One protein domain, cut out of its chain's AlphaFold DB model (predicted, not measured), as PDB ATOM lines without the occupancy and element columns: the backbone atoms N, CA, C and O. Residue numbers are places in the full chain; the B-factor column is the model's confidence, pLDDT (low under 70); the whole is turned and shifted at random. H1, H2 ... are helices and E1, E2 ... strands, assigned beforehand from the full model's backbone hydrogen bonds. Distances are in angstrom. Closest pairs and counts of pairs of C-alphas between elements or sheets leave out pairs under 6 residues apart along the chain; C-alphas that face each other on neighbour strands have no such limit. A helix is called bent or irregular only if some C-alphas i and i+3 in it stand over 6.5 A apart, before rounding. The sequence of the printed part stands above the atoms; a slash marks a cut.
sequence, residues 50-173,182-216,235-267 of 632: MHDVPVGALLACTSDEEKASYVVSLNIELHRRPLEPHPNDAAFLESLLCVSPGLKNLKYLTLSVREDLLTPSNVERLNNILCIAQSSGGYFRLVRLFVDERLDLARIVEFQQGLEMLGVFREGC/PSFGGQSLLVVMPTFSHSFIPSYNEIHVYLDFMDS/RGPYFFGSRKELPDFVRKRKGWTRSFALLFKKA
ATOM      1  N   MET A  50      47.772  27.909 -15.905       46.84
ATOM      2  CA  MET A  50      48.428  26.835 -16.646       46.84
ATOM      3  C   MET A  50      49.926  27.148 -16.660       46.84
ATOM      4  O   MET A  50      50.344  28.057 -17.364       46.84
ATOM      5  N   HIS A  51      50.696  26.441 -15.827       44.50
ATOM      6  CA  HIS A  51      52.169  26.417 -15.770       44.50
ATOM      7  C   HIS A  51      52.892  27.780 -15.817       44.50
ATOM      8  O   HIS A  51      53.108  28.346 -16.882       44.50
ATOM      9  N   ASP A  52      53.334  28.270 -14.653       42.81
ATOM     10  CA  ASP A  52      54.330  29.347 -14.479       42.81
ATOM     11  C   ASP A  52      54.070  30.705 -15.161       42.81
ATOM     12  O   ASP A  52      54.893  31.615 -15.051       42.81
ATOM     13  N   VAL A  53      52.919  30.912 -15.811       40.12
ATOM     14  CA  VAL A  53      52.547  32.221 -16.356       40.12
ATOM     15  C   VAL A  53      52.049  33.107 -15.212       40.12
ATOM     16  O   VAL A  53      51.028  32.799 -14.587       40.12
ATOM     17  N   PRO A  54      52.746  34.214 -14.896       44.91
ATOM     18  CA  PRO A  54      52.387  35.029 -13.756       44.91
ATOM     19  C   PRO A  54      51.023  35.686 -13.953       44.91
ATOM     20  O   PRO A  54      50.722  36.291 -14.982       44.91
ATOM     21  N   VAL A  55      50.269  35.677 -12.857       56.75
ATOM     22  CA  VAL A  55      49.017  36.390 -12.541       56.75
ATOM     23  C   VAL A  55      49.200  37.925 -12.569       56.75
ATOM     24  O   VAL A  55      48.458  38.688 -11.958       56.75
ATOM     25  N   GLY A  56      50.212  38.425 -13.280       62.81
ATOM     26  CA  GLY A  56      50.680  39.806 -13.207       62.81
ATOM     27  C   GLY A  56      49.591  40.838 -13.496       62.81
ATOM     28  O   GLY A  56      49.644  41.935 -12.951       62.81
ATOM     29  N   ALA A  57      48.571  40.487 -14.286       66.94
ATOM     30  CA  ALA A  57      47.435  41.365 -14.539       66.94
ATOM     31  C   ALA A  57      46.533  41.556 -13.305       66.94
ATOM     32  O   ALA A  57      46.246  42.694 -12.950       66.94
ATOM     33  N   LEU A  58      46.155  40.481 -12.605       73.06
ATOM     34  CA  LEU A  58      45.336  40.563 -11.383       73.06
ATOM     35  C   LEU A  58      46.106  41.207 -10.223       73.06
ATOM     36  O   LEU A  58      45.540  42.029  -9.512       73.06
ATOM     37  N   LEU A  59      47.403  40.915 -10.079       74.88
ATOM     38  CA  LEU A  59      48.265  41.573  -9.081       74.88
ATOM     39  C   LEU A  59      48.486  43.070  -9.388       74.88
ATOM     40  O   LEU A  59      48.636  43.909  -8.496       74.88
ATOM     41  N   ALA A  60      48.487  43.449 -10.667       74.81
ATOM     42  CA  ALA A  60      48.483  44.860 -11.041       74.81
ATOM     43  C   ALA A  60      47.141  45.533 -10.705       74.81
ATOM     44  O   ALA A  60      47.137  46.715 -10.375       74.81
ATOM     45  N   CYS A  61      46.025  44.798 -10.747       79.75
ATOM     46  CA  CYS A  61      44.712  45.290 -10.327       79.75
ATOM     47  C   CYS A  61      44.563  45.366  -8.796       79.75
ATOM     48  O   CYS A  61      43.908  46.284  -8.318       79.75
ATOM     49  N   THR A  62      45.190  44.474  -8.011       79.31
ATOM     50  CA  THR A  62      45.186  44.575  -6.530       79.31
ATOM     51  C   THR A  62      45.875  45.841  -6.036       79.31
ATOM     52  O   THR A  62      45.523  46.365  -4.987       79.31
ATOM     53  N   SER A  63      46.889  46.312  -6.765       81.44
ATOM     54  CA  SER A  63      47.709  47.461  -6.367       81.44
ATOM     55  C   SER A  63      47.204  48.800  -6.910       81.44
ATOM     56  O   SER A  63      47.687  49.844  -6.477       81.44
ATOM     57  N   ASP A  64      46.262  48.789  -7.856       85.50
ATOM     58  CA  ASP A  64      45.818  49.981  -8.574       85.50
ATOM     59  C   ASP A  64      44.339  49.867  -8.976       85.50
ATOM     60  O   ASP A  64      43.975  49.160  -9.924       85.50
ATOM     61  N   GLU A  65      43.484  50.594  -8.253       85.31
ATOM     62  CA  GLU A  65      42.034  50.607  -8.475       85.31
ATOM     63  C   GLU A  65      41.665  51.149  -9.867       85.31
ATOM     64  O   GLU A  65      40.696  50.692 -10.476       85.31
ATOM     65  N   GLU A  66      42.458  52.070 -10.426       87.75
ATOM     66  CA  GLU A  66      42.216  52.601 -11.767       87.75
ATOM     67  C   GLU A  66      42.392  51.495 -12.813       87.75
ATOM     68  O   GLU A  66      41.544  51.328 -13.693       87.75
ATOM     69  N   LYS A  67      43.437  50.667 -12.677       86.88
ATOM     70  CA  LYS A  67      43.639  49.503 -13.555       86.88
ATOM     71  C   LYS A  67      42.548  48.455 -13.384       86.88
ATOM     72  O   LYS A  67      42.098  47.897 -14.382       86.88
ATOM     73  N   ALA A  68      42.118  48.189 -12.149       86.31
ATOM     74  CA  ALA A  68      41.005  47.276 -11.884       86.31
ATOM     75  C   ALA A  68      39.723  47.736 -12.599       86.31
ATOM     76  O   ALA A  68      39.018  46.923 -13.197       86.31
ATOM     77  N   SER A  69      39.481  49.049 -12.650       89.56
ATOM     78  CA  SER A  69      38.324  49.615 -13.346       89.56
ATOM     79  C   SER A  69      38.353  49.413 -14.868       89.56
ATOM     80  O   SER A  69      37.311  49.513 -15.510       89.56
ATOM     81  N   TYR A  70      39.506  49.114 -15.474       89.88
ATOM     82  CA  TYR A  70      39.603  48.855 -16.915       89.88
ATOM     83  C   TYR A  70      39.151  47.454 -17.315       89.88
ATOM     84  O   TYR A  70      38.856  47.235 -18.488       89.88
ATOM     85  N   VAL A  71      39.054  46.526 -16.364       89.19
ATOM     86  CA  VAL A  71      38.678  45.139 -16.637       89.19
ATOM     87  C   VAL A  71      37.195  45.054 -16.998       89.19
ATOM     88  O   VAL A  71      36.318  45.363 -16.193       89.19
ATOM     89  N   VAL A  72      36.914  44.593 -18.216       90.00
ATOM     90  CA  VAL A  72      35.554  44.348 -18.726       90.00
ATOM     91  C   VAL A  72      35.252  42.852 -18.771       90.00
ATOM     92  O   VAL A  72      34.112  42.434 -18.545       90.00
ATOM     93  N   SER A  73      36.272  42.040 -19.051       88.38
ATOM     94  CA  SER A  73      36.188  40.584 -19.115       88.38
ATOM     95  C   SER A  73      37.249  39.945 -18.231       88.38
ATOM     96  O   SER A  73      38.431  40.244 -18.379       88.38
ATOM     97  N   LEU A  74      36.836  39.009 -17.382       87.50
ATOM     98  CA  LEU A  74      37.711  38.243 -16.504       87.50
ATOM     99  C   LEU A  74      37.416  36.750 -16.668       87.50
ATOM    100  O   LEU A  74      36.302  36.306 -16.394       87.50
ATOM    101  N   ASN A  75      38.400  35.987 -17.139       84.88
ATOM    102  CA  ASN A  75      38.329  34.527 -17.189       84.88
ATOM    103  C   ASN A  75      39.347  33.938 -16.212       84.88
ATOM    104  O   ASN A  75      40.532  34.252 -16.301       84.88
ATOM    105  N   ILE A  76      38.874  33.119 -15.279       82.94
ATOM    106  CA  ILE A  76      39.655  32.484 -14.229       82.94
ATOM    107  C   ILE A  76      39.451  30.982 -14.326       82.94
ATOM    108  O   ILE A  76      38.339  30.479 -14.163       82.94
ATOM    109  N   GLU A  77      40.559  30.281 -14.530       78.38
ATOM    110  CA  GLU A  77      40.605  28.827 -14.593       78.38
ATOM    111  C   GLU A  77      41.674  28.334 -13.615       78.38
ATOM    112  O   GLU A  77      42.877  28.511 -13.835       78.38
ATOM    113  N   LEU A  78      41.219  27.733 -12.512       75.44
ATOM    114  CA  LEU A  78      42.065  27.121 -11.482       75.44
ATOM    115  C   LEU A  78      42.068  25.583 -11.557       75.44
ATOM    116  O   LEU A  78      42.638  24.930 -10.691       75.44
ATOM    117  N   HIS A  79      41.476  24.978 -12.594       64.88
ATOM    118  CA  HIS A  79      41.557  23.532 -12.825       64.88
ATOM    119  C   HIS A  79      42.912  23.144 -13.427       64.88
ATOM    120  O   HIS A  79      43.110  23.205 -14.641       64.88
ATOM    121  N   ARG A  80      43.848  22.704 -12.581       59.16
ATOM    122  CA  ARG A  80      45.092  22.064 -13.031       59.16
ATOM    123  C   ARG A  80      44.895  20.559 -13.204       59.16
ATOM    124  O   ARG A  80      44.179  19.919 -12.434       59.16
ATOM    125  N   ARG A  81      45.545  19.999 -14.228       54.19
ATOM    126  CA  ARG A  81      45.775  18.557 -14.362       54.19
ATOM    127  C   ARG A  81      47.263  18.257 -14.153       54.19
ATOM    128  O   ARG A  81      48.074  18.928 -14.788       54.19
ATOM    129  N   PRO A  82      47.608  17.228 -13.359       51.25
ATOM    130  CA  PRO A  82      46.731  16.489 -12.439       51.25
ATOM    131  C   PRO A  82      46.226  17.406 -11.309       51.25
ATOM    132  O   PRO A  82      46.695  18.533 -11.200       51.25
ATOM    133  N   LEU A  83      45.266  16.930 -10.507       55.84
ATOM    134  CA  LEU A  83      44.599  17.590  -9.361       55.84
ATOM    135  C   LEU A  83      45.549  18.046  -8.224       55.84
ATOM    136  O   LEU A  83      45.173  18.074  -7.056       55.84
ATOM    137  N   GLU A  84      46.801  18.372  -8.522       59.03
ATOM    138  CA  GLU A  84      47.785  18.771  -7.533       59.03
ATOM    139  C   GLU A  84      47.448  20.175  -7.025       59.03
ATOM    140  O   GLU A  84      47.437  21.126  -7.815       59.03
ATOM    141  N   PRO A  85      47.091  20.334  -5.736       63.38
ATOM    142  CA  PRO A  85      46.892  21.649  -5.133       63.38
ATOM    143  C   PRO A  85      48.159  22.472  -5.309       63.38
ATOM    144  O   PRO A  85      49.241  22.050  -4.903       63.38
ATOM    145  N   HIS A  86      48.036  23.646  -5.925       66.81
ATOM    146  CA  HIS A  86      49.147  24.575  -5.954       66.81
ATOM    147  C   HIS A  86      49.054  25.481  -4.723       66.81
ATOM    148  O   HIS A  86      47.980  26.021  -4.443       66.81
ATOM    149  N   PRO A  87      50.157  25.715  -3.990       66.94
ATOM    150  CA  PRO A  87      50.127  26.498  -2.752       66.94
ATOM    151  C   PRO A  87      49.592  27.927  -2.946       66.94
ATOM    152  O   PRO A  87      49.075  28.527  -2.008       66.94
ATOM    153  N   ASN A  88      49.659  28.461  -4.170       75.12
ATOM    154  CA  ASN A  88      49.195  29.815  -4.476       75.12
ATOM    155  C   ASN A  88      47.728  29.896  -4.930       75.12
ATOM    156  O   ASN A  88      47.259  31.005  -5.167       75.12
ATOM    157  N   ASP A  89      47.000  28.783  -5.069       76.38
ATOM    158  CA  ASP A  89      45.608  28.821  -5.546       76.38
ATOM    159  C   ASP A  89      44.685  29.519  -4.535       76.38
ATOM    160  O   ASP A  89      43.866  30.363  -4.905       76.38
ATOM    161  N   ALA A  90      44.875  29.245  -3.241       78.06
ATOM    162  CA  ALA A  90      44.148  29.925  -2.172       78.06
ATOM    163  C   ALA A  90      44.482  31.425  -2.132       78.06
ATOM    164  O   ALA A  90      43.585  32.261  -2.132       78.06
ATOM    165  N   ALA A  91      45.771  31.781  -2.189       80.50
ATOM    166  CA  ALA A  91      46.212  33.178  -2.224       80.50
ATOM    167  C   ALA A  91      45.703  33.928  -3.470       80.50
ATOM    168  O   ALA A  91      45.406  35.125  -3.418       80.50
ATOM    169  N   PHE A  92      45.578  33.226  -4.595       80.56
ATOM    170  CA  PHE A  92      44.990  33.762  -5.813       80.56
ATOM    171  C   PHE A  92      43.499  34.045  -5.633       80.56
ATOM    172  O   PHE A  92      43.043  35.132  -5.990       80.56
ATOM    173  N   LEU A  93      42.748  33.091  -5.075       83.44
ATOM    174  CA  LEU A  93      41.329  33.280  -4.799       83.44
ATOM    175  C   LEU A  93      41.131  34.452  -3.832       83.44
ATOM    176  O   LEU A  93      40.316  35.324  -4.108       83.44
ATOM    177  N   GLU A  94      41.942  34.559  -2.779       83.25
ATOM    178  CA  GLU A  94      41.936  35.729  -1.891       83.25
ATOM    179  C   GLU A  94      42.196  37.038  -2.645       83.25
ATOM    180  O   GLU A  94      41.457  38.009  -2.484       83.25
ATOM    181  N   SER A  95      43.190  37.059  -3.537       82.94
ATOM    182  CA  SER A  95      43.491  38.237  -4.359       82.94
ATOM    183  C   SER A  95      42.304  38.632  -5.243       82.94
ATOM    184  O   SER A  95      41.994  39.815  -5.361       82.94
ATOM    185  N   LEU A  96      41.596  37.659  -5.827       84.56
ATOM    186  CA  LEU A  96      40.372  37.905  -6.592       84.56
ATOM    187  C   LEU A  96      39.288  38.553  -5.724       84.56
ATOM    188  O   LEU A  96      38.674  39.543  -6.136       84.56
ATOM    189  N   LEU A  97      39.062  38.016  -4.524       84.12
ATOM    190  CA  LEU A  97      38.069  38.542  -3.587       84.12
ATOM    191  C   LEU A  97      38.414  39.989  -3.185       84.12
ATOM    192  O   LEU A  97      37.520  40.831  -3.116       84.12
ATOM    193  N   CYS A  98      39.702  40.307  -3.014       83.69
ATOM    194  CA  CYS A  98      40.182  41.662  -2.729       83.69
ATOM    195  C   CYS A  98      40.051  42.637  -3.908       83.69
ATOM    196  O   CYS A  98      39.779  43.813  -3.684       83.69
ATOM    197  N   VAL A  99      40.250  42.187  -5.153       86.00
ATOM    198  CA  VAL A  99      40.155  43.049  -6.353       86.00
ATOM    199  C   VAL A  99      38.716  43.314  -6.758       86.00
ATOM    200  O   VAL A  99      38.435  44.362  -7.338       86.00
ATOM    201  N   SER A 100      37.807  42.386  -6.457       85.81
ATOM    202  CA  SER A 100      36.407  42.421  -6.895       85.81
ATOM    203  C   SER A 100      35.724  43.791  -6.731       85.81
ATOM    204  O   SER A 100      35.082  44.219  -7.690       85.81
ATOM    205  N   PRO A 101      35.917  44.541  -5.625       84.75
ATOM    206  CA  PRO A 101      35.365  45.889  -5.477       84.75
ATOM    207  C   PRO A 101      35.834  46.929  -6.502       84.75
ATOM    208  O   PRO A 101      35.089  47.848  -6.842       84.75
ATOM    209  N   GLY A 102      37.064  46.798  -7.003       85.75
ATOM    210  CA  GLY A 102      37.644  47.691  -8.008       85.75
ATOM    211  C   GLY A 102      37.203  47.378  -9.441       85.75
ATOM    212  O   GLY A 102      37.388  48.208 -10.331       85.75
ATOM    213  N   LEU A 103      36.580  46.220  -9.685       88.00
ATOM    214  CA  LEU A 103      36.175  45.740 -11.014       88.00
ATOM    215  C   LEU A 103      34.871  46.383 -11.521       88.00
ATOM    216  O   LEU A 103      34.026  45.714 -12.107       88.00
ATOM    217  N   LYS A 104      34.719  47.699 -11.345       88.06
ATOM    218  CA  LYS A 104      33.480  48.472 -11.578       88.06
ATOM    219  C   LYS A 104      32.852  48.298 -12.965       88.06
ATOM    220  O   LYS A 104      31.639  48.424 -13.119       88.06
ATOM    221  N   ASN A 105      33.667  48.006 -13.979       89.56
ATOM    222  CA  ASN A 105      33.227  47.853 -15.368       89.56
ATOM    223  C   ASN A 105      33.123  46.393 -15.835       89.56
ATOM    224  O   ASN A 105      32.872  46.159 -17.024       89.56
ATOM    225  N   LEU A 106      33.284  45.421 -14.933       90.69
ATOM    226  CA  LEU A 106      33.224  44.004 -15.272       90.69
ATOM    227  C   LEU A 106      31.826  43.623 -15.772       90.69
ATOM    228  O   LEU A 106      30.812  43.874 -15.122       90.69
ATOM    229  N   LYS A 107      31.779  42.995 -16.949       90.69
ATOM    230  CA  LYS A 107      30.544  42.534 -17.607       90.69
ATOM    231  C   LYS A 107      30.553  41.044 -17.903       90.69
ATOM    232  O   LYS A 107      29.484  40.445 -18.036       90.69
ATOM    233  N   TYR A 108      31.738  40.462 -18.054       90.50
ATOM    234  CA  TYR A 108      31.913  39.068 -18.430       90.50
ATOM    235  C   TYR A 108      32.820  38.394 -17.412       90.50
ATOM    236  O   TYR A 108      33.991  38.754 -17.305       90.50
ATOM    237  N   LEU A 109      32.280  37.427 -16.676       90.38
ATOM    238  CA  LEU A 109      33.031  36.658 -15.695       90.38
ATOM    239  C   LEU A 109      32.940  35.171 -16.021       90.38
ATOM    240  O   LEU A 109      31.861  34.639 -16.274       90.38
ATOM    241  N   THR A 110      34.080  34.496 -16.017       87.62
ATOM    242  CA  THR A 110      34.174  33.036 -16.002       87.62
ATOM    243  C   THR A 110      35.040  32.641 -14.824       87.62
ATOM    244  O   THR A 110      36.152  33.141 -14.687       87.62
ATOM    245  N   LEU A 111      34.497  31.802 -13.952       87.38
ATOM    246  CA  LEU A 111      35.135  31.332 -12.737       87.38
ATOM    247  C   LEU A 111      34.983  29.813 -12.681       87.38
ATOM    248  O   LEU A 111      33.948  29.288 -12.278       87.38
ATOM    249  N   SER A 112      36.024  29.123 -13.128       81.75
ATOM    250  CA  SER A 112      36.133  27.668 -13.098       81.75
ATOM    251  C   SER A 112      37.187  27.305 -12.056       81.75
ATOM    252  O   SER A 112      38.384  27.540 -12.246       81.75
ATOM    253  N   VAL A 113      36.726  26.829 -10.903       80.62
ATOM    254  CA  VAL A 113      37.541  26.637  -9.701       80.62
ATOM    255  C   VAL A 113      37.421  25.192  -9.260       80.62
ATOM    256  O   VAL A 113      36.333  24.628  -9.276       80.62
ATOM    257  N   ARG A 114      38.543  24.607  -8.839       78.19
ATOM    258  CA  ARG A 114      38.565  23.237  -8.333       78.19
ATOM    259  C   ARG A 114      37.689  23.063  -7.104       78.19
ATOM    260  O   ARG A 114      37.565  23.957  -6.268       78.19
ATOM    261  N   GLU A 115      37.205  21.841  -6.961       78.50
ATOM    262  CA  GLU A 115      36.335  21.415  -5.878       78.50
ATOM    263  C   GLU A 115      36.876  21.735  -4.473       78.50
ATOM    264  O   GLU A 115      36.143  22.228  -3.616       78.50
ATOM    265  N   ASP A 116      38.169  21.503  -4.242       80.81
ATOM    266  CA  ASP A 116      38.831  21.690  -2.948       80.81
ATOM    267  C   ASP A 116      38.946  23.161  -2.524       80.81
ATOM    268  O   ASP A 116      39.007  23.468  -1.333       80.81
ATOM    269  N   LEU A 117      38.924  24.086  -3.486       82.31
ATOM    270  CA  LEU A 117      38.935  25.527  -3.231       82.31
ATOM    271  C   LEU A 117      37.525  26.079  -2.981       82.31
ATOM    272  O   LEU A 117      37.387  27.147  -2.380       82.31
ATOM    273  N   LEU A 118      36.476  25.351  -3.373       85.19
ATOM    274  CA  LEU A 118      35.071  25.687  -3.118       85.19
ATOM    275  C   LEU A 118      34.625  25.220  -1.722       85.19
ATOM    276  O   LEU A 118      33.608  24.549  -1.552       85.19
ATOM    277  N   THR A 119      35.394  25.599  -0.699       87.94
ATOM    278  CA  THR A 119      34.999  25.416   0.705       87.94
ATOM    279  C   THR A 119      33.729  26.221   1.018       87.94
ATOM    280  O   THR A 119      33.493  27.248   0.373       87.94
ATOM    281  N   PRO A 120      32.925  25.847   2.034       89.69
ATOM    282  CA  PRO A 120      31.710  26.589   2.388       89.69
ATOM    283  C   PRO A 120      31.940  28.093   2.606       89.69
ATOM    284  O   PRO A 120      31.143  28.912   2.158       89.69
ATOM    285  N   SER A 121      33.072  28.465   3.218       89.25
ATOM    286  CA  SER A 121      33.447  29.869   3.426       89.25
ATOM    287  C   SER A 121      33.729  30.600   2.108       89.25
ATOM    288  O   SER A 121      33.268  31.724   1.908       89.25
ATOM    289  N   ASN A 122      34.440  29.961   1.177       88.56
ATOM    290  CA  ASN A 122      34.732  30.555  -0.129       88.56
ATOM    291  C   ASN A 122      33.475  30.673  -0.992       88.56
ATOM    292  O   ASN A 122      33.285  31.697  -1.647       88.56
ATOM    293  N   VAL A 123      32.592  29.673  -0.950       89.88
ATOM    294  CA  VAL A 123      31.282  29.710  -1.616       89.88
ATOM    295  C   VAL A 123      30.451  30.887  -1.104       89.88
ATOM    296  O   VAL A 123      29.936  31.663  -1.905       89.88
ATOM    297  N   GLU A 124      30.369  31.082   0.214       89.75
ATOM    298  CA  GLU A 124      29.641  32.210   0.801       89.75
ATOM    299  C   GLU A 124      30.230  33.561   0.372       89.75
ATOM    300  O   GLU A 124      29.494  34.464  -0.029       89.75
ATOM    301  N   ARG A 125      31.559  33.705   0.390       89.19
ATOM    302  CA  ARG A 125      32.238  34.944  -0.026       89.19
ATOM    303  C   ARG A 125      32.035  35.250  -1.510       89.19
ATOM    304  O   ARG A 125      31.772  36.402  -1.853       89.19
ATOM    305  N   LEU A 126      32.107  34.237  -2.374       89.62
ATOM    306  CA  LEU A 126      31.822  34.374  -3.804       89.62
ATOM    307  C   LEU A 126      30.359  34.750  -4.047       89.62
ATOM    308  O   LEU A 126      30.096  35.701  -4.782       89.62
ATOM    309  N   ASN A 127      29.416  34.075  -3.383       89.94
ATOM    310  CA  ASN A 127      27.997  34.426  -3.437       89.94
ATOM    311  C   ASN A 127      27.774  35.871  -2.991       89.94
ATOM    312  O   ASN A 127      27.082  36.617  -3.671       89.94
ATOM    313  N   ASN A 128      28.395  36.305  -1.894       88.06
ATOM    314  CA  ASN A 128      28.269  37.681  -1.430       88.06
ATOM    315  C   ASN A 128      28.777  38.671  -2.484       88.06
ATOM    316  O   ASN A 128      28.054  39.596  -2.822       88.06
ATOM    317  N   ILE A 129      29.949  38.452  -3.083       88.00
ATOM    318  CA  ILE A 129      30.472  39.342  -4.135       88.00
ATOM    319  C   ILE A 129      29.548  39.400  -5.355       88.00
ATOM    320  O   ILE A 129      29.308  40.482  -5.889       88.00
ATOM    321  N   LEU A 130      29.015  38.256  -5.787       88.81
ATOM    322  CA  LEU A 130      28.123  38.173  -6.945       88.81
ATOM    323  C   LEU A 130      26.717  38.725  -6.656       88.81
ATOM    324  O   LEU A 130      26.045  39.170  -7.586       88.81
ATOM    325  N   CYS A 131      26.289  38.731  -5.391       85.75
ATOM    326  CA  CYS A 131      24.945  39.117  -4.956       85.75
ATOM    327  C   CYS A 131      24.872  40.479  -4.248       85.75
ATOM    328  O   CYS A 131      23.808  40.823  -3.735       85.75
ATOM    329  N   ILE A 132      25.947  41.276  -4.167       78.12
ATOM    330  CA  ILE A 132      25.823  42.633  -3.608       78.12
ATOM    331  C   ILE A 132      24.920  43.461  -4.528       78.12
ATOM    332  O   ILE A 132      25.208  43.663  -5.710       78.12
ATOM    333  N   ALA A 133      23.808  43.931  -3.961       54.09
ATOM    334  CA  ALA A 133      22.763  44.636  -4.683       54.09
ATOM    335  C   ALA A 133      23.273  45.931  -5.332       54.09
ATOM    336  O   ALA A 133      24.052  46.692  -4.759       54.09
ATOM    337  N   GLN A 134      22.761  46.234  -6.526       55.75
ATOM    338  CA  GLN A 134      23.065  47.486  -7.226       55.75
ATOM    339  C   GLN A 134      22.666  48.724  -6.406       55.75
ATOM    340  O   GLN A 134      23.344  49.745  -6.472       55.75
ATOM    341  N   SER A 135      21.610  48.625  -5.591       46.81
ATOM    342  CA  SER A 135      21.143  49.699  -4.705       46.81
ATOM    343  C   SER A 135      22.099  50.005  -3.547       46.81
ATOM    344  O   SER A 135      22.086  51.123  -3.043       46.81
ATOM    345  N   SER A 136      22.953  49.057  -3.157       51.78
ATOM    346  CA  SER A 136      24.002  49.234  -2.145       51.78
ATOM    347  C   SER A 136      25.396  49.454  -2.750       51.78
ATOM    348  O   SER A 136      26.389  49.398  -2.030       51.78
ATOM    349  N   GLY A 137      25.481  49.748  -4.054       53.53
ATOM    350  CA  GLY A 137      26.752  50.008  -4.734       53.53
ATOM    351  C   GLY A 137      27.463  48.742  -5.207       53.53
ATOM    352  O   GLY A 137      28.687  48.673  -5.118       53.53
ATOM    353  N   GLY A 138      26.701  47.750  -5.691       63.66
ATOM    354  CA  GLY A 138      27.216  46.514  -6.289       63.66
ATOM    355  C   GLY A 138      28.469  46.721  -7.136       63.66
ATOM    356  O   GLY A 138      28.556  47.659  -7.929       63.66
ATOM    357  N   TYR A 139      29.446  45.831  -6.949       72.25
ATOM    358  CA  TYR A 139      30.787  46.005  -7.501       72.25
ATOM    359  C   TYR A 139      30.831  45.956  -9.023       72.25
ATOM    360  O   TYR A 139      31.697  46.578  -9.623       72.25
ATOM    361  N   PHE A 140      29.906  45.236  -9.652       84.94
ATOM    362  CA  PHE A 140      29.804  45.142 -11.102       84.94
ATOM    363  C   PHE A 140      28.428  44.639 -11.539       84.94
ATOM    364  O   PHE A 140      27.684  44.035 -10.763       84.94
ATOM    365  N   ARG A 141      28.094  44.875 -12.814       85.69
ATOM    366  CA  ARG A 141      26.853  44.417 -13.448       85.69
ATOM    367  C   ARG A 141      27.177  43.415 -14.545       85.69
ATOM    368  O   ARG A 141      27.561  43.794 -15.655       85.69
ATOM    369  N   LEU A 142      26.979  42.137 -14.242       89.44
ATOM    370  CA  LEU A 142      27.310  41.065 -15.167       89.44
ATOM    371  C   LEU A 142      26.256  40.940 -16.265       89.44
ATOM    372  O   LEU A 142      25.053  40.948 -16.020       89.44
ATOM    373  N   VAL A 143      26.747  40.793 -17.491       90.00
ATOM    374  CA  VAL A 143      25.967  40.413 -18.672       90.00
ATOM    375  C   VAL A 143      26.119  38.916 -18.925       90.00
ATOM    376  O   VAL A 143      25.177  38.263 -19.372       90.00
ATOM    377  N   ARG A 144      27.303  38.355 -18.636       89.94
ATOM    378  CA  ARG A 144      27.558  36.913 -18.717       89.94
ATOM    379  C   ARG A 144      28.338  36.429 -17.512       89.94
ATOM    380  O   ARG A 144      29.316  37.065 -17.118       89.94
ATOM    381  N   LEU A 145      27.934  35.273 -17.012       91.44
ATOM    382  CA  LEU A 145      28.554  34.610 -15.881       91.44
ATOM    383  C   LEU A 145      28.714  33.127 -16.195       91.44
ATOM    384  O   LEU A 145      27.748  32.507 -16.609       91.44
ATOM    385  N   PHE A 146      29.902  32.571 -15.989       88.31
ATOM    386  CA  PHE A 146      30.159  31.130 -15.995       88.31
ATOM    387  C   PHE A 146      30.722  30.740 -14.632       88.31
ATOM    388  O   PHE A 146      31.762  31.275 -14.250       88.31
ATOM    389  N   VAL A 147      30.038  29.868 -13.896       90.06
ATOM    390  CA  VAL A 147      30.371  29.509 -12.505       90.06
ATOM    391  C   VAL A 147      30.038  28.054 -12.198       90.06
ATOM    392  O   VAL A 147      29.338  27.399 -12.961       90.06
ATOM    393  N   ASP A 148      30.549  27.563 -11.075       87.56
ATOM    394  CA  ASP A 148      30.238  26.240 -10.538       87.56
ATOM    395  C   ASP A 148      28.812  26.155  -9.958       87.56
ATOM    396  O   ASP A 148      28.289  27.133  -9.413       87.56
ATOM    397  N   GLU A 149      28.185  24.980 -10.063       85.88
ATOM    398  CA  GLU A 149      26.833  24.716  -9.552       85.88
ATOM    399  C   GLU A 149      26.691  24.812  -8.029       85.88
ATOM    400  O   GLU A 149      25.574  24.951  -7.534       85.88
ATOM    401  N   ARG A 150      27.798  24.760  -7.280       86.25
ATOM    402  CA  ARG A 150      27.803  24.901  -5.812       86.25
ATOM    403  C   ARG A 150      27.460  26.304  -5.325       86.25
ATOM    404  O   ARG A 150      27.190  26.484  -4.139       86.25
ATOM    405  N   LEU A 151      27.525  27.304  -6.204       89.25
ATOM    406  CA  LEU A 151      27.111  28.662  -5.871       89.25
ATOM    407  C   LEU A 151      25.582  28.762  -5.786       89.25
ATOM    408  O   LEU A 151      24.848  27.967  -6.368       89.25
ATOM    409  N   ASP A 152      25.088  29.777  -5.081       89.56
ATOM    410  CA  ASP A 152      23.651  30.032  -4.963       89.56
ATOM    411  C   ASP A 152      23.145  30.715  -6.241       89.56
ATOM    412  O   ASP A 152      22.978  31.934  -6.316       89.56
ATOM    413  N   LEU A 153      22.967  29.912  -7.292       89.12
ATOM    414  CA  LEU A 153      22.603  30.389  -8.625       89.12
ATOM    415  C   LEU A 153      21.268  31.144  -8.623       89.12
ATOM    416  O   LEU A 153      21.127  32.129  -9.347       89.12
ATOM    417  N   ALA A 154      20.305  30.706  -7.809       86.44
ATOM    418  CA  ALA A 154      18.996  31.338  -7.694       86.44
ATOM    419  C   ALA A 154      19.127  32.763  -7.146       86.44
ATOM    420  O   ALA A 154      18.595  33.705  -7.739       86.44
ATOM    421  N   ARG A 155      19.898  32.933  -6.067       86.94
ATOM    422  CA  ARG A 155      20.198  34.252  -5.508       86.94
ATOM    423  C   ARG A 155      21.005  35.096  -6.493       86.94
ATOM    424  O   ARG A 155      20.652  36.239  -6.749       86.94
ATOM    425  N   ILE A 156      22.047  34.548  -7.120       88.56
ATOM    426  CA  ILE A 156      22.873  35.300  -8.082       88.56
ATOM    427  C   ILE A 156      22.028  35.863  -9.230       88.56
ATOM    428  O   ILE A 156      22.180  37.033  -9.583       88.56
ATOM    429  N   VAL A 157      21.129  35.058  -9.803       86.81
ATOM    430  CA  VAL A 157      20.246  35.491 -10.898       86.81
ATOM    431  C   VAL A 157      19.296  36.600 -10.444       86.81
ATOM    432  O   VAL A 157      19.131  37.576 -11.172       86.81
ATOM    433  N   GLU A 158      18.734  36.500  -9.237       84.81
ATOM    434  CA  GLU A 158      17.841  37.519  -8.673       84.81
ATOM    435  C   GLU A 158      18.544  38.883  -8.514       84.81
ATOM    436  O   GLU A 158      17.990  39.929  -8.868       84.81
ATOM    437  N   PHE A 159      19.792  38.882  -8.035       84.56
ATOM    438  CA  PHE A 159      20.565  40.112  -7.827       84.56
ATOM    439  C   PHE A 159      21.193  40.662  -9.121       84.56
ATOM    440  O   PHE A 159      21.381  41.876  -9.255       84.56
ATOM    441  N   GLN A 160      21.490  39.810 -10.107       86.19
ATOM    442  CA  GLN A 160      22.094  40.197 -11.386       86.19
ATOM    443  C   GLN A 160      21.039  40.402 -12.485       86.19
ATOM    444  O   GLN A 160      21.073  39.765 -13.536       86.19
ATOM    445  N   GLN A 161      20.168  41.401 -12.319       80.44
ATOM    446  CA  GLN A 161      19.114  41.748 -13.297       80.44
ATOM    447  C   GLN A 161      19.630  42.153 -14.700       80.44
ATOM    448  O   GLN A 161      18.863  42.405 -15.626       80.44
ATOM    449  N   GLY A 162      20.947  42.293 -14.886       81.75
ATOM    450  CA  GLY A 162      21.578  42.515 -16.193       81.75
ATOM    451  C   GLY A 162      21.989  41.242 -16.933       81.75
ATOM    452  O   GLY A 162      22.458  41.343 -18.066       81.75
ATOM    453  N   LEU A 163      21.855  40.072 -16.303       86.62
ATOM    454  CA  LEU A 163      22.424  38.828 -16.799       86.62
ATOM    455  C   LEU A 163      21.656  38.305 -18.021       86.62
ATOM    456  O   LEU A 163      20.474  37.978 -17.958       86.62
ATOM    457  N   GLU A 164      22.338  38.200 -19.156       87.12
ATOM    458  CA  GLU A 164      21.774  37.629 -20.384       87.12
ATOM    459  C   GLU A 164      22.114  36.143 -20.533       87.12
ATOM    460  O   GLU A 164      21.396  35.408 -21.216       87.12
ATOM    461  N   MET A 165      23.219  35.704 -19.922       86.56
ATOM    462  CA  MET A 165      23.720  34.336 -20.020       86.56
ATOM    463  C   MET A 165      24.325  33.849 -18.705       86.56
ATOM    464  O   MET A 165      25.189  34.519 -18.138       86.56
ATOM    465  N   LEU A 166      23.934  32.642 -18.306       88.25
ATOM    466  CA  LEU A 166      24.505  31.900 -17.190       88.25
ATOM    467  C   LEU A 166      25.060  30.563 -17.687       88.25
ATOM    468  O   LEU A 166      24.317  29.707 -18.154       88.25
ATOM    469  N   GLY A 167      26.365  30.385 -17.592       87.12
ATOM    470  CA  GLY A 167      27.035  29.110 -17.755       87.12
ATOM    471  C   GLY A 167      27.220  28.415 -16.416       87.12
ATOM    472  O   GLY A 167      27.676  29.049 -15.467       87.12
ATOM    473  N   VAL A 168      26.893  27.128 -16.339       86.25
ATOM    474  CA  VAL A 168      27.021  26.347 -15.102       86.25
ATOM    475  C   VAL A 168      27.922  25.142 -15.326       86.25
ATOM    476  O   VAL A 168      27.583  24.238 -16.090       86.25
ATOM    477  N   PHE A 169      29.068  25.141 -14.656       80.06
ATOM    478  CA  PHE A 169      29.963  23.996 -14.579       80.06
ATOM    479  C   PHE A 169      29.376  22.973 -13.595       80.06
ATOM    480  O   PHE A 169      29.096  23.316 -12.447       80.06
ATOM    481  N   ARG A 170      29.145  21.737 -14.058       76.81
ATOM    482  CA  ARG A 170      28.614  20.628 -13.244       76.81
ATOM    483  C   ARG A 170      29.573  19.448 -13.305       76.81
ATOM    484  O   ARG A 170      29.843  18.937 -14.396       76.81
ATOM    485  N   GLU A 171      30.097  19.026 -12.160       65.69
ATOM    486  CA  GLU A 171      30.946  17.837 -12.064       65.69
ATOM    487  C   GLU A 171      30.093  16.630 -11.647       65.69
ATOM    488  O   GLU A 171      29.502  16.589 -10.573       65.69
ATOM    489  N   GLY A 172      30.020  15.617 -12.515       57.28
ATOM    490  CA  GLY A 172      29.564  14.271 -12.143       57.28
ATOM    491  C   GLY A 172      28.078  14.070 -11.805       57.28
ATOM    492  O   GLY A 172      27.705  12.934 -11.519       57.28
ATOM    493  N   CYS A 173      27.215  15.090 -11.854       48.66
ATOM    494  CA  CYS A 173      25.817  14.961 -11.429       48.66
ATOM    495  C   CYS A 173      24.802  14.905 -12.585       48.66
ATOM    496  O   CYS A 173      24.965  15.533 -13.627       48.66
ATOM    497  N   PRO A 182      11.910  30.670  -9.669       59.97
ATOM    498  CA  PRO A 182      11.461  31.814  -8.872       59.97
ATOM    499  C   PRO A 182      12.258  33.093  -9.158       59.97
ATOM    500  O   PRO A 182      11.724  34.192  -9.052       59.97
ATOM    501  N   SER A 183      13.523  32.949  -9.554       64.25
ATOM    502  CA  SER A 183      14.496  34.044  -9.609       64.25
ATOM    503  C   SER A 183      14.426  34.876 -10.885       64.25
ATOM    504  O   SER A 183      15.130  35.874 -11.006       64.25
ATOM    505  N   PHE A 184      13.607  34.473 -11.862       66.00
ATOM    506  CA  PHE A 184      13.624  35.100 -13.178       66.00
ATOM    507  C   PHE A 184      12.840  36.400 -13.273       66.00
ATOM    508  O   PHE A 184      13.144  37.149 -14.184       66.00
ATOM    509  N   GLY A 185      11.861  36.697 -12.412       60.41
ATOM    510  CA  GLY A 185      11.199  38.017 -12.361       60.41
ATOM    511  C   GLY A 185      10.758  38.639 -13.707       60.41
ATOM    512  O   GLY A 185      10.716  39.861 -13.810       60.41
ATOM    513  N   GLY A 186      10.484  37.841 -14.751       63.59
ATOM    514  CA  GLY A 186      10.198  38.329 -16.114       63.59
ATOM    515  C   GLY A 186      11.427  38.613 -17.005       63.59
ATOM    516  O   GLY A 186      11.324  39.229 -18.059       63.59
ATOM    517  N   GLN A 187      12.625  38.179 -16.625       67.75
ATOM    518  CA  GLN A 187      13.855  38.314 -17.400       67.75
ATOM    519  C   GLN A 187      14.120  37.061 -18.241       67.75
ATOM    520  O   GLN A 187      14.007  35.924 -17.787       67.75
ATOM    521  N   SER A 188      14.514  37.264 -19.499       72.62
ATOM    522  CA  SER A 188      14.947  36.168 -20.373       72.62
ATOM    523  C   SER A 188      16.425  35.851 -20.145       72.62
ATOM    524  O   SER A 188      17.275  36.679 -20.473       72.62
ATOM    525  N   LEU A 189      16.729  34.644 -19.663       80.25
ATOM    526  CA  LEU A 189      18.092  34.174 -19.400       80.25
ATOM    527  C   LEU A 189      18.432  32.959 -20.270       80.25
ATOM    528  O   LEU A 189      17.676  31.989 -20.356       80.25
ATOM    529  N   LEU A 190      19.608  32.991 -20.892       81.00
ATOM    530  CA  LEU A 190      20.168  31.827 -21.564       81.00
ATOM    531  C   LEU A 190      21.047  31.042 -20.591       81.00
ATOM    532  O   LEU A 190      22.104  31.530 -20.198       81.00
ATOM    533  N   VAL A 191      20.639  29.829 -20.228       80.75
ATOM    534  CA  VAL A 191      21.420  28.955 -19.352       80.75
ATOM    535  C   VAL A 191      22.149  27.918 -20.199       80.75
ATOM    536  O   VAL A 191      21.556  27.236 -21.030       80.75
ATOM    537  N   VAL A 192      23.458  27.799 -20.028       78.44
ATOM    538  CA  VAL A 192      24.279  26.826 -20.754       78.44
ATOM    539  C   VAL A 192      25.043  25.959 -19.773       78.44
ATOM    540  O   VAL A 192      25.585  26.449 -18.790       78.44
ATOM    541  N   MET A 193      25.111  24.665 -20.041       76.56
ATOM    542  CA  MET A 193      25.910  23.729 -19.261       76.56
ATOM    543  C   MET A 193      27.099  23.312 -20.124       76.56
ATOM    544  O   MET A 193      26.959  22.442 -20.998       76.56
ATOM    545  N   PRO A 194      28.259  23.982 -19.984       66.00
ATOM    546  CA  PRO A 194      29.473  23.529 -20.639       66.00
ATOM    547  C   PRO A 194      29.801  22.089 -20.218       66.00
ATOM    548  O   PRO A 194      29.793  21.759 -19.035       66.00
ATOM    549  N   THR A 195      30.137  21.227 -21.184       55.75
ATOM    550  CA  THR A 195      30.981  20.064 -20.878       55.75
ATOM    551  C   THR A 195      32.268  20.603 -20.276       55.75
ATOM    552  O   THR A 195      32.880  21.491 -20.878       55.75
ATOM    553  N   PHE A 196      32.748  20.004 -19.195       51.81
ATOM    554  CA  PHE A 196      34.166  20.067 -18.876       51.81
ATOM    555  C   PHE A 196      34.954  19.379 -20.000       51.81
ATOM    556  O   PHE A 196      35.246  18.187 -19.943       51.81
ATOM    557  N   SER A 197      35.266  20.106 -21.071       41.47
ATOM    558  CA  SER A 197      36.378  19.744 -21.937       41.47
ATOM    559  C   SER A 197      37.590  20.523 -21.452       41.47
ATOM    560  O   SER A 197      37.503  21.704 -21.131       41.47
ATOM    561  N   HIS A 198      38.728  19.843 -21.359       43.16
ATOM    562  CA  HIS A 198      40.006  20.387 -20.886       43.16
ATOM    563  C   HIS A 198      40.629  21.375 -21.887       43.16
ATOM    564  O   HIS A 198      41.825  21.321 -22.153       43.16
ATOM    565  N   SER A 199      39.816  22.222 -22.517       38.78
ATOM    566  CA  SER A 199      40.228  23.129 -23.575       38.78
ATOM    567  C   SER A 199      39.686  24.531 -23.320       38.78
ATOM    568  O   SER A 199      38.558  24.688 -22.867       38.78
ATOM    569  N   PHE A 200      40.469  25.547 -23.696       40.12
ATOM    570  CA  PHE A 200      40.126  26.979 -23.635       40.12
ATOM    571  C   PHE A 200      38.831  27.365 -24.382       40.12
ATOM    572  O   PHE A 200      38.427  28.527 -24.380       40.12
ATOM    573  N   ILE A 201      38.208  26.420 -25.093       43.66
ATOM    574  CA  ILE A 201      36.953  26.610 -25.805       43.66
ATOM    575  C   ILE A 201      35.909  25.730 -25.111       43.66
ATOM    576  O   ILE A 201      35.965  24.510 -25.273       43.66
ATOM    577  N   PRO A 202      34.941  26.310 -24.382       44.16
ATOM    578  CA  PRO A 202      33.865  25.525 -23.800       44.16
ATOM    579  C   PRO A 202      33.108  24.803 -24.918       44.16
ATOM    580  O   PRO A 202      32.571  25.423 -25.837       44.16
ATOM    581  N   SER A 203      33.080  23.475 -24.859       49.41
ATOM    582  CA  SER A 203      32.046  22.691 -25.532       49.41
ATOM    583  C   SER A 203      30.820  22.637 -24.619       49.41
ATOM    584  O   SER A 203      30.949  22.731 -23.400       49.41
ATOM    585  N   TYR A 204      29.620  22.551 -25.188       54.41
ATOM    586  CA  TYR A 204      28.367  22.579 -24.430       54.41
ATOM    587  C   TYR A 204      27.704  21.211 -24.504       54.41
ATOM    588  O   TYR A 204      27.527  20.690 -25.602       54.41
ATOM    589  N   ASN A 205      27.367  20.647 -23.344       51.53
ATOM    590  CA  ASN A 205      26.564  19.428 -23.258       51.53
ATOM    591  C   ASN A 205      25.090  19.760 -23.452       51.53
ATOM    592  O   ASN A 205      24.385  19.076 -24.185       51.53
ATOM    593  N   GLU A 206      24.636  20.825 -22.791       57.75
ATOM    594  CA  GLU A 206      23.227  21.186 -22.764       57.75
ATOM    595  C   GLU A 206      23.054  22.700 -22.853       57.75
ATOM    596  O   GLU A 206      23.807  23.481 -22.260       57.75
ATOM    597  N   ILE A 207      22.033  23.123 -23.592       60.97
ATOM    598  CA  ILE A 207      21.601  24.516 -23.661       60.97
ATOM    599  C   ILE A 207      20.148  24.557 -23.209       60.97
ATOM    600  O   ILE A 207      19.273  23.983 -23.859       60.97
ATOM    601  N   HIS A 208      19.909  25.259 -22.105       62.72
ATOM    602  CA  HIS A 208      18.595  25.477 -21.518       62.72
ATOM    603  C   HIS A 208      18.183  26.927 -21.726       62.72
ATOM    604  O   HIS A 208      18.828  27.873 -21.273       62.72
ATOM    605  N   VAL A 209      17.081  27.125 -22.434       61.38
ATOM    606  CA  VAL A 209      16.603  28.471 -22.743       61.38
ATOM    607  C   VAL A 209      15.433  28.816 -21.827       61.38
ATOM    608  O   VAL A 209      14.359  28.226 -21.956       61.38
ATOM    609  N   TYR A 210      15.627  29.794 -20.937       63.94
ATOM    610  CA  TYR A 210      14.565  30.342 -20.096       63.94
ATOM    611  C   TYR A 210      14.024  31.602 -20.766       63.94
ATOM    612  O   TYR A 210      14.654  32.662 -20.812       63.94
ATOM    613  N   LEU A 211      12.856  31.448 -21.380       57.41
ATOM    614  CA  LEU A 211      12.162  32.530 -22.053       57.41
ATOM    615  C   LEU A 211      11.190  33.175 -21.079       57.41
ATOM    616  O   LEU A 211      10.310  32.502 -20.545       57.41
ATOM    617  N   ASP A 212      11.303  34.491 -20.943       53.81
ATOM    618  CA  ASP A 212      10.175  35.292 -20.499       53.81
ATOM    619  C   ASP A 212       9.145  35.290 -21.634       53.81
ATOM    620  O   ASP A 212       9.220  36.068 -22.591       53.81
ATOM    621  N   PHE A 213       8.236  34.319 -21.614       46.16
ATOM    622  CA  PHE A 213       6.995  34.479 -22.347       46.16
ATOM    623  C   PHE A 213       6.148  35.434 -21.533       46.16
ATOM    624  O   PHE A 213       5.434  35.000 -20.634       46.16
ATOM    625  N   MET A 214       6.305  36.711 -21.889       38.09
ATOM    626  CA  MET A 214       5.405  37.831 -21.650       38.09
ATOM    627  C   MET A 214       4.152  37.416 -20.896       38.09
ATOM    628  O   MET A 214       3.311  36.678 -21.421       38.09
ATOM    629  N   ASP A 215       4.029  37.961 -19.697       40.78
ATOM    630  CA  ASP A 215       2.778  38.107 -18.986       40.78
ATOM    631  C   ASP A 215       1.769  38.798 -19.924       40.78
ATOM    632  O   ASP A 215       1.666  40.018 -20.018       40.78
ATOM    633  N   SER A 216       1.056  38.005 -20.723       37.69
ATOM    634  CA  SER A 216       0.040  38.471 -21.667       37.69
ATOM    635  C   SER A 216      -1.267  38.811 -20.951       37.69
ATOM    636  O   SER A 216      -2.337  38.726 -21.549       37.69
ATOM    637  N   ARG A 235       5.220  26.492 -20.209       48.03
ATOM    638  CA  ARG A 235       6.116  27.167 -19.257       48.03
ATOM    639  C   ARG A 235       7.134  26.144 -18.733       48.03
ATOM    640  O   ARG A 235       6.829  25.384 -17.820       48.03
ATOM    641  N   GLY A 236       8.318  26.083 -19.339       47.53
ATOM    642  CA  GLY A 236       9.373  25.137 -18.975       47.53
ATOM    643  C   GLY A 236      10.684  25.388 -19.728       47.53
ATOM    644  O   GLY A 236      10.677  26.116 -20.723       47.53
ATOM    645  N   PRO A 237      11.811  24.829 -19.247       48.00
ATOM    646  CA  PRO A 237      13.091  24.918 -19.939       48.00
ATOM    647  C   PRO A 237      13.021  24.165 -21.271       48.00
ATOM    648  O   PRO A 237      12.515  23.045 -21.340       48.00
ATOM    649  N   TYR A 238      13.537  24.788 -22.328       52.66
ATOM    650  CA  TYR A 238      13.663  24.160 -23.639       52.66
ATOM    651  C   TYR A 238      15.084  23.649 -23.836       52.66
ATOM    652  O   TYR A 238      16.035  24.414 -23.661       52.66
ATOM    653  N   PHE A 239      15.196  22.378 -24.222       51.00
ATOM    654  CA  PHE A 239      16.457  21.705 -24.513       51.00
ATOM    655  C   PHE A 239      16.799  21.805 -25.999       51.00
ATOM    656  O   PHE A 239      15.953  21.516 -26.849       51.00
ATOM    657  N   PHE A 240      18.047  22.163 -26.304       55.50
ATOM    658  CA  PHE A 240      18.576  22.150 -27.667       55.50
ATOM    659  C   PHE A 240      20.013  21.621 -27.672       55.50
ATOM    660  O   PHE A 240      20.876  22.168 -26.986       55.50
ATOM    661  N   GLY A 241      20.276  20.590 -28.475       42.22
ATOM    662  CA  GLY A 241      21.608  20.019 -28.684       42.22
ATOM    663  C   GLY A 241      22.445  20.788 -29.712       42.22
ATOM    664  O   GLY A 241      23.666  20.653 -29.755       42.22
ATOM    665  N   SER A 242      21.825  21.642 -30.537       54.81
ATOM    666  CA  SER A 242      22.544  22.439 -31.536       54.81
ATOM    667  C   SER A 242      21.869  23.771 -31.880       54.81
ATOM    668  O   SER A 242      20.675  23.985 -31.674       54.81
ATOM    669  N   ARG A 243      22.625  24.691 -32.504       54.53
ATOM    670  CA  ARG A 243      22.085  25.969 -33.014       54.53
ATOM    671  C   ARG A 243      20.947  25.775 -34.019       54.53
ATOM    672  O   ARG A 243      20.092  26.651 -34.139       54.53
ATOM    673  N   LYS A 244      20.978  24.677 -34.784       56.62
ATOM    674  CA  LYS A 244      19.977  24.369 -35.817       56.62
ATOM    675  C   LYS A 244      18.631  23.988 -35.197       56.62
ATOM    676  O   LYS A 244      17.603  24.268 -35.800       56.62
ATOM    677  N   GLU A 245      18.650  23.441 -33.985       55.69
ATOM    678  CA  GLU A 245      17.449  23.058 -33.236       55.69
ATOM    679  C   GLU A 245      16.763  24.253 -32.553       55.69
ATOM    680  O   GLU A 245      15.603  24.151 -32.165       55.69
ATOM    681  N   LEU A 246      17.428  25.415 -32.455       55.69
ATOM    682  CA  LEU A 246      16.834  26.612 -31.856       55.69
ATOM    683  C   LEU A 246      15.696  27.180 -32.728       55.69
ATOM    684  O   LEU A 246      15.911  27.456 -33.922       55.69
ATOM    685  N   PRO A 247      14.523  27.486 -32.139       57.09
ATOM    686  CA  PRO A 247      13.430  28.133 -32.840       57.09
ATOM    687  C   PRO A 247      13.847  29.466 -33.466       57.09
ATOM    688  O   PRO A 247      14.661  30.223 -32.929       57.09
ATOM    689  N   ASP A 248      13.233  29.791 -34.599       57.28
ATOM    690  CA  ASP A 248      13.519  31.001 -35.378       57.28
ATOM    691  C   ASP A 248      13.429  32.291 -34.548       57.28
ATOM    692  O   ASP A 248      14.256  33.193 -34.703       57.28
ATOM    693  N   PHE A 249      12.458  32.372 -33.636       57.16
ATOM    694  CA  PHE A 249      12.267  33.538 -32.772       57.16
ATOM    695  C   PHE A 249      13.383  33.685 -31.722       57.16
ATOM    696  O   PHE A 249      13.777  34.805 -31.405       57.16
ATOM    697  N   VAL A 250      13.957  32.571 -31.247       60.31
ATOM    698  CA  VAL A 250      15.127  32.544 -30.350       60.31
ATOM    699  C   VAL A 250      16.379  32.991 -31.108       60.31
ATOM    700  O   VAL A 250      17.139  33.828 -30.619       60.31
ATOM    701  N   ARG A 251      16.563  32.512 -32.349       60.31
ATOM    702  CA  ARG A 251      17.695  32.898 -33.212       60.31
ATOM    703  C   ARG A 251      17.681  34.382 -33.601       60.31
ATOM    704  O   ARG A 251      18.746  34.994 -33.717       60.31
ATOM    705  N   LYS A 252      16.491  34.956 -33.811       60.78
ATOM    706  CA  LYS A 252      16.293  36.329 -34.316       60.78
ATOM    707  C   LYS A 252      16.167  37.396 -33.213       60.78
ATOM    708  O   LYS A 252      16.125  38.582 -33.539       60.78
ATOM    709  N   ARG A 253      16.133  37.022 -31.926       63.03
ATOM    710  CA  ARG A 253      16.024  37.982 -30.813       63.03
ATOM    711  C   ARG A 253      17.299  38.828 -30.684       63.03
ATOM    712  O   ARG A 253      18.383  38.310 -30.407       63.03
ATOM    713  N   LYS A 254      17.160  40.149 -30.865       50.00
ATOM    714  CA  LYS A 254      18.240  41.133 -30.664       50.00
ATOM    715  C   LYS A 254      18.721  41.058 -29.206       50.00
ATOM    716  O   LYS A 254      17.925  41.233 -28.297       50.00
ATOM    717  N   GLY A 255      20.002  40.743 -29.008       54.41
ATOM    718  CA  GLY A 255      20.623  40.451 -27.703       54.41
ATOM    719  C   GLY A 255      21.198  39.035 -27.684       54.41
ATOM    720  O   GLY A 255      22.411  38.832 -27.621       54.41
ATOM    721  N   TRP A 256      20.348  38.045 -27.941       59.06
ATOM    722  CA  TRP A 256      20.745  36.639 -27.937       59.06
ATOM    723  C   TRP A 256      21.533  36.225 -29.170       59.06
ATOM    724  O   TRP A 256      22.391  35.358 -29.072       59.06
ATOM    725  N   THR A 257      21.345  36.879 -30.318       54.72
ATOM    726  CA  THR A 257      22.138  36.574 -31.518       54.72
ATOM    727  C   THR A 257      23.642  36.752 -31.280       54.72
ATOM    728  O   THR A 257      24.419  35.969 -31.813       54.72
ATOM    729  N   ARG A 258      24.074  37.725 -30.455       55.59
ATOM    730  CA  ARG A 258      25.495  37.908 -30.090       55.59
ATOM    731  C   ARG A 258      25.981  36.839 -29.115       55.59
ATOM    732  O   ARG A 258      27.091  36.342 -29.261       55.59
ATOM    733  N   SER A 259      25.144  36.491 -28.147       55.47
ATOM    734  CA  SER A 259      25.406  35.462 -27.142       55.47
ATOM    735  C   SER A 259      25.478  34.061 -27.767       55.47
ATOM    736  O   SER A 259      26.487  33.385 -27.617       55.47
ATOM    737  N   PHE A 260      24.520  33.682 -28.614       58.44
ATOM    738  CA  PHE A 260      24.587  32.472 -29.438       58.44
ATOM    739  C   PHE A 260      25.718  32.517 -30.463       58.44
ATOM    740  O   PHE A 260      26.372  31.504 -30.688       58.44
ATOM    741  N   ALA A 261      25.993  33.671 -31.078       53.28
ATOM    742  CA  ALA A 261      27.152  33.790 -31.955       53.28
ATOM    743  C   ALA A 261      28.465  33.557 -31.211       53.28
ATOM    744  O   ALA A 261      29.411  33.226 -31.891       53.28
ATOM    745  N   LEU A 262      28.542  33.698 -29.883       53.97
ATOM    746  CA  LEU A 262      29.732  33.380 -29.085       53.97
ATOM    747  C   LEU A 262      29.729  31.953 -28.529       53.97
ATOM    748  O   LEU A 262      30.792  31.359 -28.463       53.97
ATOM    749  N   LEU A 263      28.561  31.383 -28.213       52.34
ATOM    750  CA  LEU A 263      28.438  29.947 -27.913       52.34
ATOM    751  C   LEU A 263      28.814  29.087 -29.132       52.34
ATOM    752  O   LEU A 263      29.381  28.010 -29.000       52.34
ATOM    753  N   PHE A 264      28.485  29.566 -30.336       49.44
ATOM    754  CA  PHE A 264      28.696  28.832 -31.584       49.44
ATOM    755  C   PHE A 264      29.816  29.406 -32.466       49.44
ATOM    756  O   PHE A 264      30.247  28.722 -33.396       49.44
ATOM    757  N   LYS A 265      30.334  30.620 -32.204       40.50
ATOM    758  CA  LYS A 265      31.679  30.980 -32.684       40.50
ATOM    759  C   LYS A 265      32.649  30.252 -31.785       40.50
ATOM    760  O   LYS A 265      32.692  30.497 -30.587       40.50
ATOM    761  N   LYS A 266      33.529  29.474 -32.398       34.31
ATOM    762  CA  LYS A 266      34.830  29.217 -31.796       34.31
ATOM    763  C   LYS A 266      35.420  30.548 -31.348       34.31
ATOM    764  O   LYS A 266      35.563  31.449 -32.178       34.31
ATOM    765  N   ALA A 267      35.746  30.662 -30.064       33.22
ATOM    766  CA  ALA A 267      36.662  31.684 -29.605       33.22
ATOM    767  C   ALA A 267      37.907  31.579 -30.491       33.22
ATOM    768  O   ALA A 267      38.670  30.616 -30.424       33.22
TER     769      ALA A 267
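AT A GLANCE: This is residues 50 to 173, 182 to 216 and 235 to 267 of the 632 residues of an uncharacterized protein of Coprinellus micaceus (UniProt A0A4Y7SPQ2). One twisted sheet of seven strands stands between helices: H3, H4 and H5 make a row on one side of it, running the same way, and H7 lies over the other side. H1 and H2 pack on H3 near the E1 end of the sheet, while H6 makes a corner with H7 near the E7 end. The printed part has 192 residues, with seven named helices and seven named strands in the order H1 H2 E1 H3 E2 H4 E3 H5 E4 E5 E6 E7 H6 H7. The sheet is mixed, in the order E1 E2 E3 E4 E5 E6 E7, and the class is mixed, helices and strands. The whole is compact, with a radius of gyration of the C-alphas of 17.1 A and spans of 51 by 41 by 29 A.

IN THESE COORDINATES: H1, residues 56 to 62, begins at C-alpha 56 (50.680, 39.806, -13.207), followed by H2, residues 65 to 69, and E1, residues 73 to 77. H3, residues 88 to 102, is 21.6 A long and irregular, but only just: C-alphas 98 and 101 are 7.0 A apart. E2 is residues 108 to 112, H4 120 to 131 with 16.0 A, E3 144 to 148, H5 153 to 159 and E4 165 to 169. E5, residues 189 to 195, is 19.2 A long; E6, residues 203 to 210, is 19.8 A long and bends by 58 degrees at residue 206. E7 is residues 238 to 240, H6 248 to 252, and H7, residues 256 to 264, ends at C-alpha 264 (28.696, 28.832, -31.584).

HOW THE PARTS SIT: E1 and E2 are parallel, with N 76 and O 110 2.8 A apart. E2 and E3, N 111 and O 146 at 2.8 A, E3 and E4, N 167 and O 145 at 2.7 A, and E4 and E5, N 192 and O 166 at 2.8 A, are parallel too. The hairpin E5 and E6 is antiparallel, N 193 and O 206 at 2.8 A, as are E6 and E7, N 209 and O 238 at 3.2 A. E1, H3, E2, then E2, H4, E3, then E3, H5, E4 are strand-helix-strand units, parallel neighbour strands joined through a helix, with right-handed crossovers. H3 touches H4 at a shallow tilt of 24 degrees, closest at the C-alphas of Ser 100 and Ile 129, 7.2 A. H4 touches H5, closest at the C-alphas of Cys 131 and Phe 159, 5.3 A. H5 only grazes the sheet, with residues 153 to 157. H1 touches H3, closest at the C-alphas of Thr 62 and Val 99, 5.3 A; H2 touches H3, closest at those of Ala 68 and Gly 102, 5.1 A. H7 is on the sheet at a height of 9.3 A, along E5 at 0 degrees on the local plane. H6 and H7 touch only at the corner, and only just, with 3 pairs of C-alphas within 8 A. Every O i to N i+4 pair is within hydrogen-bond range in H1, H2, H4, H5, H6 and H7, and 9 of 11 in H3.

THE WHOLE: The two C-alphas farthest apart, those of Asp 52 and Ser 216, are 55.5 A apart. Residues 174 to 181 and 217 to 234 are not printed; the gaps are 22.3 A between C-alphas 173 and 182 and 13.1 A between C-alphas 216 and 235. Of the links that are printed whole, H4 to E3 is long. Mean pLDDT of the printed part is 70.5; 88 residues are under 70, among them 194 to 216 and 235 to 267.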